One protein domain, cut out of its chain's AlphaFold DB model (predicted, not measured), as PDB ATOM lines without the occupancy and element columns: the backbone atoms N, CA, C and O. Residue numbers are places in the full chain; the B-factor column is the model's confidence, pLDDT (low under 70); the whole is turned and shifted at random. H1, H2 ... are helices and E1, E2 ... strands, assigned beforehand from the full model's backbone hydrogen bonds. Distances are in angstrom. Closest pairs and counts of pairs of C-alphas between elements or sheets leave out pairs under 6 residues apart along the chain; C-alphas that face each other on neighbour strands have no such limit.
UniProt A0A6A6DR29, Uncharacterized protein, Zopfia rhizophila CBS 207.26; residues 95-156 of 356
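AT A GLANCE: This is residues 95 to 156 of the 356 residues of an uncharacterized protein of Zopfia rhizophila CBS 207.26 (UniProt A0A6A6DR29). A long ribbon of two antiparallel strands, E3 and E4, makes one side of an open frame, with helix H1 by one end of it and helix H2 at the other. The small hairpin of E1 and E2 lies across the gap from the ribbon, and residues 105 to 111 join these two sides past H2. The printed part has 62 residues with two named helices and four named strands, in the order E1, E2, E3, H1, E4, H2; the class is mixed, helices and strands. It is only just compact, close to loose, with a radius of gyration of the C-alphas of 12.3 A, and elongated, with spans of 35 by 21 by 21 A.

IN THESE COORDINATES: E3, residues 112 to 118, measures 17.7 A from first to last C-alpha, and E4, residues 139 to 145, 17.9 A. H1 holds residues 127 to 134 and H2 residues 146 to 154, 12.2 A long, ending at C-alpha 154 at (37.093, 2.306, -47.659). E1, residues 95 to 97, begins at C-alpha 95 at (47.630, -11.971, -54.610); E2 holds residues 101 to 104.

HOW THE PARTS SIT: E3 and E4 are antiparallel at 149 degrees, with N 115 and O 142 within hydrogen-bond range at 3.0 A. The closest C-alphas of E3 and H2, Ser 112 and Thr 146, are 5.4 A apart. Those of H1 and E4, Phe 134 and Lys 140, are 6.0 A apart. E1 and E2 form an antiparallel hairpin at 143 degrees, with N 96 and O 102 2.8 A apart. E2 and H2 are only just apart, at 8.2 A; H1 and H2 are apart. Every O i to N i+4 pair is within hydrogen-bond range in H1 and H2.

THE WHOLE: The C-alphas farthest apart, Thr 107 and Asn 136, are 36.0 A from each other. The printed part has no cut, and no link is long. Mean pLDDT of the printed part is 79.3; residues 95, 97 to 100, 108 to 110 and 124 to 127 are under 70.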
ATOM      1  N   PRO A  95      48.747 -11.047 -54.567       69.81
ATOM      2  CA  PRO A  95      47.630 -11.971 -54.610       69.81
ATOM      3  C   PRO A  95      47.039 -12.179 -53.214       69.81
ATOM      4  O   PRO A  95      47.741 -12.493 -52.258       69.81
ATOM      5  N   TRP A  96      45.720 -12.068 -53.116       74.25
ATOM      6  CA  TRP A  96      44.933 -12.430 -51.947       74.25
ATOM      7  C   TRP A  96      43.920 -13.501 -52.320       74.25
ATOM      8  O   TRP A  96      43.104 -13.310 -53.223       74.25
ATOM      9  N   LYS A  97      43.948 -14.632 -51.615       69.44
ATOM     10  CA  LYS A  97      43.037 -15.745 -51.867       69.44
ATOM     11  C   LYS A  97      42.040 -15.876 -50.725       69.44
ATOM     12  O   LYS A  97      42.406 -16.223 -49.608       69.44
ATOM     13  N   ASP A  98      40.779 -15.622 -51.043       67.50
ATOM     14  CA  ASP A  98      39.641 -15.926 -50.176       67.50
ATOM     15  C   ASP A  98      38.819 -17.050 -50.834       67.50
ATOM     16  O   ASP A  98      39.378 -18.058 -51.272       67.50
ATOM     17  N   ALA A  99      37.513 -16.854 -51.034       65.44
ATOM     18  CA  ALA A  99      36.719 -17.702 -51.919       65.44
ATOM     19  C   ALA A  99      37.158 -17.621 -53.396       65.44
ATOM     20  O   ALA A  99      36.852 -18.525 -54.168       65.44
ATOM     21  N   GLN A 100      37.842 -16.552 -53.804       67.38
ATOM     22  CA  GLN A 100      38.437 -16.345 -55.127       67.38
ATOM     23  C   GLN A 100      39.816 -15.703 -54.962       67.38
ATOM     24  O   GLN A 100      40.097 -15.100 -53.923       67.38
ATOM     25  N   LEU A 101      40.664 -15.832 -55.983       73.38
ATOM     26  CA  LEU A 101      41.923 -15.097 -56.056       73.38
ATOM     27  C   LEU A 101      41.643 -13.659 -56.515       73.38
ATOM     28  O   LEU A 101      41.022 -13.452 -57.553       73.38
ATOM     29  N   VAL A 102      42.113 -12.680 -55.749       77.38
ATOM     30  CA  VAL A 102      41.995 -11.246 -56.029       77.38
ATOM     31  C   VAL A 102      43.385 -10.631 -55.990       77.38
ATOM     32  O   VAL A 102      44.171 -10.926 -55.097       77.38
ATOM     33  N   LEU A 103      43.701  -9.783 -56.961       83.06
ATOM     34  CA  LEU A 103      44.981  -9.089 -57.043       83.06
ATOM     35  C   LEU A 103      44.828  -7.660 -56.513       83.06
ATOM     36  O   LEU A 103      43.926  -6.944 -56.943       83.06
ATOM     37  N   TYR A 104      45.717  -7.247 -55.611       77.75
ATOM     38  CA  TYR A 104      45.752  -5.900 -55.038       77.75
ATOM     39  C   TYR A 104      47.060  -5.192 -55.379       77.75
ATOM     40  O   TYR A 104      48.108  -5.819 -55.475       77.75
ATOM     41  N   ALA A 105      47.017  -3.873 -55.514       82.56
ATOM     42  CA  ALA A 105      48.208  -3.034 -55.559       82.56
ATOM     43  C   ALA A 105      48.125  -2.032 -54.407       82.56
ATOM     44  O   ALA A 105      47.081  -1.419 -54.197       82.56
ATOM     45  N   THR A 106      49.207  -1.890 -53.647       77.06
ATOM     46  CA  THR A 106      49.279  -0.987 -52.495       77.06
ATOM     47  C   THR A 106      50.682  -0.406 -52.380       77.06
ATOM     48  O   THR A 106      51.654  -1.039 -52.790       77.06
ATOM     49  N   THR A 107      50.778   0.806 -51.840       79.19
ATOM     50  CA  THR A 107      52.037   1.451 -51.433       79.19
ATOM     51  C   THR A 107      52.304   1.298 -49.932       79.19
ATOM     52  O   THR A 107      53.345   1.726 -49.446       79.19
ATOM     53  N   VAL A 108      51.362   0.702 -49.191       69.19
ATOM     54  CA  VAL A 108      51.425   0.495 -47.739       69.19
ATOM     55  C   VAL A 108      52.108  -0.839 -47.427       69.19
ATOM     56  O   VAL A 108      51.858  -1.835 -48.107       69.19
ATOM     57  N   ALA A 109      52.958  -0.849 -46.397       61.97
ATOM     58  CA  ALA A 109      53.762  -2.000 -45.990       61.97
ATOM     59  C   ALA A 109      52.933  -3.198 -45.474       61.97
ATOM     60  O   ALA A 109      51.795  -3.058 -45.018       61.97
ATOM     61  N   ASP A 110      53.541  -4.384 -45.541       66.62
ATOM     62  CA  ASP A 110      52.926  -5.680 -45.239       66.62
ATOM     63  C   ASP A 110      52.867  -5.949 -43.725       66.62
ATOM     64  O   ASP A 110      53.747  -6.575 -43.137       66.62
ATOM     65  N   GLN A 111      51.829  -5.426 -43.073       77.12
ATOM     66  CA  GLN A 111      51.473  -5.763 -41.692       77.12
ATOM     67  C   GLN A 111      50.186  -6.584 -41.668       77.12
ATOM     68  O   GLN A 111      49.270  -6.316 -42.449       77.12
ATOM     69  N   SER A 112      50.073  -7.533 -40.738       81.94
ATOM     70  CA  SER A 112      48.852  -8.328 -40.547       81.94
ATOM     71  C   SER A 112      48.056  -7.868 -39.323       81.94
ATOM     72  O   SER A 112      48.630  -7.559 -38.283       81.94
ATOM     73  N   ILE A 113      46.730  -7.835 -39.457       83.31
ATOM     74  CA  ILE A 113      45.757  -7.518 -38.410       83.31
ATOM     75  C   ILE A 113      44.791  -8.695 -38.246       83.31
ATOM     76  O   ILE A 113      44.320  -9.273 -39.228       83.31
ATOM     77  N   VAL A 114      44.482  -9.069 -37.005       87.88
ATOM     78  CA  VAL A 114      43.512 -10.135 -36.723       87.88
ATOM     79  C   VAL A 114      42.095  -9.580 -36.845       87.88
ATOM     80  O   VAL A 114      41.748  -8.580 -36.219       87.88
ATOM     81  N   ARG A 115      41.253 -10.236 -37.652       86.50
ATOM     82  CA  ARG A 115      39.834  -9.888 -37.804       86.50
ATOM     83  C   ARG A 115      38.948 -11.113 -37.635       86.50
ATOM     84  O   ARG A 115      39.228 -12.177 -38.184       86.50
ATOM     85  N   ASN A 116      37.825 -10.937 -36.941       90.38
ATOM     86  CA  ASN A 116      36.774 -11.946 -36.870       90.38
ATOM     87  C   ASN A 116      35.998 -11.977 -38.195       90.38
ATOM     88  O   ASN A 116      35.221 -11.069 -38.503       90.38
ATOM     89  N   ARG A 117      36.228 -13.009 -39.008       86.50
ATOM     90  CA  ARG A 117      35.625 -13.143 -40.338       86.50
ATOM     91  C   ARG A 117      34.487 -14.146 -40.313       86.50
ATOM     92  O   ARG A 117      34.503 -15.113 -39.560       86.50
ATOM     93  N   ARG A 118      33.495 -13.936 -41.179       86.25
ATOM     94  CA  ARG A 118      32.419 -14.900 -41.434       86.25
ATOM     95  C   ARG A 118      32.850 -15.869 -42.529       86.25
ATOM     96  O   ARG A 118      33.368 -15.436 -43.556       86.25
ATOM     97  N   ARG A 119      32.567 -17.156 -42.335       82.62
ATOM     98  CA  ARG A 119      32.769 -18.181 -43.359       82.62
ATOM     99  C   ARG A 119      31.920 -17.848 -44.601       82.62
ATOM    100  O   ARG A 119      30.712 -17.630 -44.453       82.62
ATOM    101  N   PRO A 120      32.506 -17.818 -45.810       79.06
ATOM    102  CA  PRO A 120      31.769 -17.678 -47.062       79.06
ATOM    103  C   PRO A 120      30.717 -18.774 -47.260       79.06
ATOM    104  O   PRO A 120      30.779 -19.849 -46.657       79.06
ATOM    105  N   ALA A 121      29.741 -18.495 -48.127       79.00
ATOM    106  CA  ALA A 121      28.682 -19.444 -48.449       79.00
ATOM    107  C   ALA A 121      29.254 -20.741 -49.044       79.00
ATOM    108  O   ALA A 121      30.205 -20.720 -49.827       79.00
ATOM    109  N   GLY A 122      28.632 -21.875 -48.711       72.00
ATOM    110  CA  GLY A 122      29.060 -23.195 -49.188       72.00
ATOM    111  C   GLY A 122      28.978 -23.384 -50.707       72.00
ATOM    112  O   GLY A 122      29.583 -24.321 -51.215       72.00
ATOM    113  N   THR A 123      28.269 -22.492 -51.405       75.06
ATOM    114  CA  THR A 123      28.117 -22.434 -52.867       75.06
ATOM    115  C   THR A 123      29.245 -21.681 -53.577       75.06
ATOM    116  O   THR A 123      29.242 -21.598 -54.802       75.06
ATOM    117  N   ALA A 124      30.199 -21.102 -52.843       67.50
ATOM    118  CA  ALA A 124      31.336 -20.420 -53.446       67.50
ATOM    119  C   ALA A 124      32.281 -21.413 -54.145       67.50
ATOM    120  O   ALA A 124      32.515 -22.513 -53.648       67.50
ATOM    121  N   THR A 125      32.890 -21.000 -55.259       64.62
ATOM    122  CA  THR A 125      33.741 -21.854 -56.112       64.62
ATOM    123  C   THR A 125      34.936 -22.476 -55.373       64.62
ATOM    124  O   THR A 125      35.412 -23.523 -55.784       64.62
ATOM    125  N   ASN A 126      35.394 -21.884 -54.260       66.50
ATOM    126  CA  ASN A 126      36.437 -22.443 -53.386       66.50
ATOM    127  C   ASN A 126      35.942 -22.655 -51.942       66.50
ATOM    128  O   ASN A 126      36.650 -22.408 -50.959       66.50
ATOM    129  N   ALA A 127      34.688 -23.086 -51.785       68.38
ATOM    130  CA  ALA A 127      34.117 -23.363 -50.470       68.38
ATOM    131  C   ALA A 127      34.909 -24.432 -49.699       68.38
ATOM    132  O   ALA A 127      34.942 -24.375 -48.474       68.38
ATOM    133  N   GLU A 128      35.565 -25.373 -50.381       72.31
ATOM    134  CA  GLU A 128      36.362 -26.422 -49.739       72.31
ATOM    135  C   GLU A 128      37.621 -25.872 -49.054       72.31
ATOM    136  O   GLU A 128      37.815 -26.102 -47.861       72.31
ATOM    137  N   SER A 129      38.439 -25.076 -49.755       71.25
ATOM    138  CA  SER A 129      39.639 -24.468 -49.160       71.25
ATOM    139  C   SER A 129      39.281 -23.553 -47.994       71.25
ATOM    140  O   SER A 129      39.975 -23.518 -46.983       71.25
ATOM    141  N   THR A 130      38.153 -22.855 -48.107       70.75
ATOM    142  CA  THR A 130      37.679 -21.986 -47.035       70.75
ATOM    143  C   THR A 130      37.126 -22.789 -45.853       70.75
ATOM    144  O   THR A 130      37.340 -22.417 -44.704       70.75
ATOM    145  N   ARG A 131      36.468 -23.933 -46.090       75.94
ATOM    146  CA  ARG A 131      36.032 -24.846 -45.020       75.94
ATOM    147  C   ARG A 131      37.201 -25.428 -44.240       75.94
ATOM    148  O   ARG A 131      37.068 -25.538 -43.032       75.94
ATOM    149  N   ARG A 132      38.332 -25.748 -44.877       80.31
ATOM    150  CA  ARG A 132      39.530 -26.221 -44.153       80.31
ATOM    151  C   ARG A 132      40.002 -25.187 -43.129       80.31
ATOM    152  O   ARG A 132      40.227 -25.512 -41.976       80.31
ATOM    153  N   VAL A 133      40.027 -23.918 -43.528       79.44
ATOM    154  CA  VAL A 133      40.506 -22.814 -42.686       79.44
ATOM    155  C   VAL A 133      39.531 -22.485 -41.561       79.44
ATOM    156  O   VAL A 133      39.957 -22.249 -40.436       79.44
ATOM    157  N   PHE A 134      38.226 -22.456 -41.836       80.19
ATOM    158  CA  PHE A 134      37.197 -22.137 -40.838       80.19
ATOM    159  C   PHE A 134      36.755 -23.348 -39.998       80.19
ATOM    160  O   PHE A 134      36.155 -23.174 -38.938       80.19
ATOM    161  N   GLY A 135      37.011 -24.568 -40.467       84.44
ATOM    162  CA  GLY A 135      36.426 -25.792 -39.931       84.44
ATOM    163  C   GLY A 135      34.894 -25.741 -39.921       84.44
ATOM    164  O   GLY A 135      34.234 -25.236 -40.844       84.44
ATOM    165  N   ASN A 136      34.320 -26.225 -38.820       84.62
ATOM    166  CA  ASN A 136      32.879 -26.172 -38.569       84.62
ATOM    167  C   ASN A 136      32.400 -24.797 -38.081       84.62
ATOM    168  O   ASN A 136      31.194 -24.545 -38.072       84.62
ATOM    169  N   ALA A 137      33.315 -23.888 -37.726       84.94
ATOM    170  CA  ALA A 137      32.946 -22.596 -37.175       84.94
ATOM    171  C   ALA A 137      32.370 -21.665 -38.267       84.94
ATOM    172  O   ALA A 137      32.969 -21.488 -39.334       84.94
ATOM    173  N   PRO A 138      31.213 -21.019 -38.027       86.19
ATOM    174  CA  PRO A 138      30.648 -20.044 -38.961       86.19
ATOM    175  C   PRO A 138      31.428 -18.721 -38.971       86.19
ATOM    176  O   PRO A 138      31.279 -17.920 -39.901       86.19
ATOM    177  N   ARG A 139      32.242 -18.479 -37.938       89.75
ATOM    178  CA  ARG A 139      33.121 -17.323 -37.776       89.75
ATOM    179  C   ARG A 139      34.464 -17.770 -37.203       89.75
ATOM    180  O   ARG A 139      34.487 -18.707 -36.414       89.75
ATOM    181  N   LYS A 140      35.553 -17.119 -37.608       85.81
ATOM    182  CA  LYS A 140      36.909 -17.414 -37.126       85.81
ATOM    183  C   LYS A 140      37.760 -16.149 -37.149       85.81
ATOM    184  O   LYS A 140      37.644 -15.341 -38.073       85.81
ATOM    185  N   GLU A 141      38.609 -15.992 -36.143       88.44
ATOM    186  CA  GLU A 141      39.640 -14.958 -36.125       88.44
ATOM    187  C   GLU A 141      40.778 -15.357 -37.058       88.44
ATOM    188  O   GLU A 141      41.351 -16.438 -36.933       88.44
ATOM    189  N   LEU A 142      41.056 -14.507 -38.045       84.81
ATOM    190  CA  LEU A 142      42.076 -14.757 -39.055       84.81
ATOM    191  C   LEU A 142      42.996 -13.539 -39.177       84.81
ATOM    192  O   LEU A 142      42.484 -12.415 -39.245       84.81
ATOM    193  N   PRO A 143      44.325 -13.739 -39.252       83.56
ATOM    194  CA  PRO A 143      45.238 -12.674 -39.629       83.56
ATOM    195  C   PRO A 143      45.014 -12.333 -41.107       83.56
ATOM    196  O   PRO A 143      45.094 -13.200 -41.980       83.56
ATOM    197  N   ILE A 144      44.704 -11.070 -41.389       82.25
ATOM    198  CA  ILE A 144      44.597 -10.533 -42.745       82.25
ATOM    199  C   ILE A 144      45.589  -9.384 -42.931       82.25
ATOM    200  O   ILE A 144      45.862  -8.660 -41.977       82.25
ATOM    201  N   PRO A 145      46.119  -9.164 -44.140       84.06
ATOM    202  CA  PRO A 145      46.923  -7.988 -44.417       84.06
ATOM    203  C   PRO A 145      46.138  -6.693 -44.177       84.06
ATOM    204  O   PRO A 145      44.980  -6.554 -44.581       84.06
ATOM    205  N   THR A 146      46.797  -5.717 -43.562       84.31
ATOM    206  CA  THR A 146      46.213  -4.430 -43.158       84.31
ATOM    207  C   THR A 146      45.658  -3.660 -44.355       84.31
ATOM    208  O   THR A 146      44.585  -3.069 -44.267       84.31
ATOM    209  N   PHE A 147      46.317  -3.729 -45.515       83.12
ATOM    210  CA  PHE A 147      45.827  -3.069 -46.729       83.12
ATOM    211  C   PHE A 147      44.475  -3.630 -47.208       83.12
ATOM    212  O   PHE A 147      43.672  -2.901 -47.785       83.12
ATOM    213  N   ILE A 148      44.188  -4.912 -46.952       85.12
ATOM    214  CA  ILE A 148      42.914  -5.549 -47.324       85.12
ATOM    215  C   ILE A 148      41.805  -5.094 -46.394       85.12
ATOM    216  O   ILE A 148      40.681  -4.842 -46.832       85.12
ATOM    217  N   ASP A 149      42.122  -4.995 -45.110       86.81
ATOM    218  CA  ASP A 149      41.219  -4.455 -44.109       86.81
ATOM    219  C   ASP A 149      40.824  -3.011 -44.451       86.81
ATOM    220  O   ASP A 149      39.641  -2.707 -44.622       86.81
ATOM    221  N   GLN A 150      41.822  -2.155 -44.689       86.88
ATOM    222  CA  GLN A 150      41.633  -0.764 -45.102       86.88
ATOM    223  C   GLN A 150      40.825  -0.650 -46.398       86.88
ATOM    224  O   GLN A 150      39.873   0.129 -46.465       86.88
ATOM    225  N   TYR A 151      41.144  -1.461 -47.413       88.00
ATOM    226  CA  TYR A 151      40.382  -1.494 -48.661       88.00
ATOM    227  C   TYR A 151      38.910  -1.845 -48.418       88.00
ATOM    228  O   TYR A 151      38.016  -1.164 -48.918       88.00
ATOM    229  N   ASN A 152      38.632  -2.888 -47.633       87.69
ATOM    230  CA  ASN A 152      37.258  -3.308 -47.365       87.69
ATOM    231  C   ASN A 152      36.459  -2.260 -46.588       87.69
ATOM    232  O   ASN A 152      35.266  -2.117 -46.852       87.69
ATOM    233  N   HIS A 153      37.101  -1.519 -45.685       86.12
ATOM    234  CA  HIS A 153      36.470  -0.408 -44.977       86.12
ATOM    235  C   HIS A 153      36.250   0.826 -45.870       86.12
ATOM    236  O   HIS A 153      35.237   1.506 -45.715       86.12
ATOM    237  N   GLY A 154      37.150   1.105 -46.818       85.25
ATOM    238  CA  GLY A 154      37.093   2.306 -47.659       85.25
ATOM    239  C   GLY A 154      36.306   2.175 -48.969       85.25
ATOM    240  O   GLY A 154      35.789   3.169 -49.473       85.25
ATOM    241  N   LYS A 155      36.181   0.969 -49.540       87.19
ATOM    242  CA  LYS A 155      35.678   0.789 -50.918       87.19
ATOM    243  C   LYS A 155      34.213   1.187 -51.135       87.19
ATOM    244  O   LYS A 155      33.846   1.551 -52.243       87.19
ATOM    245  N   CYS A 156      33.382   1.127 -50.096       88.94
ATOM    246  CA  CYS A 156      31.935   1.335 -50.220       88.94
ATOM    247  C   CYS A 156      31.506   2.808 -50.130       88.94
ATOM    248  O   CYS A 156      30.310   3.083 -50.108       88.94
TER     249      CYS A 156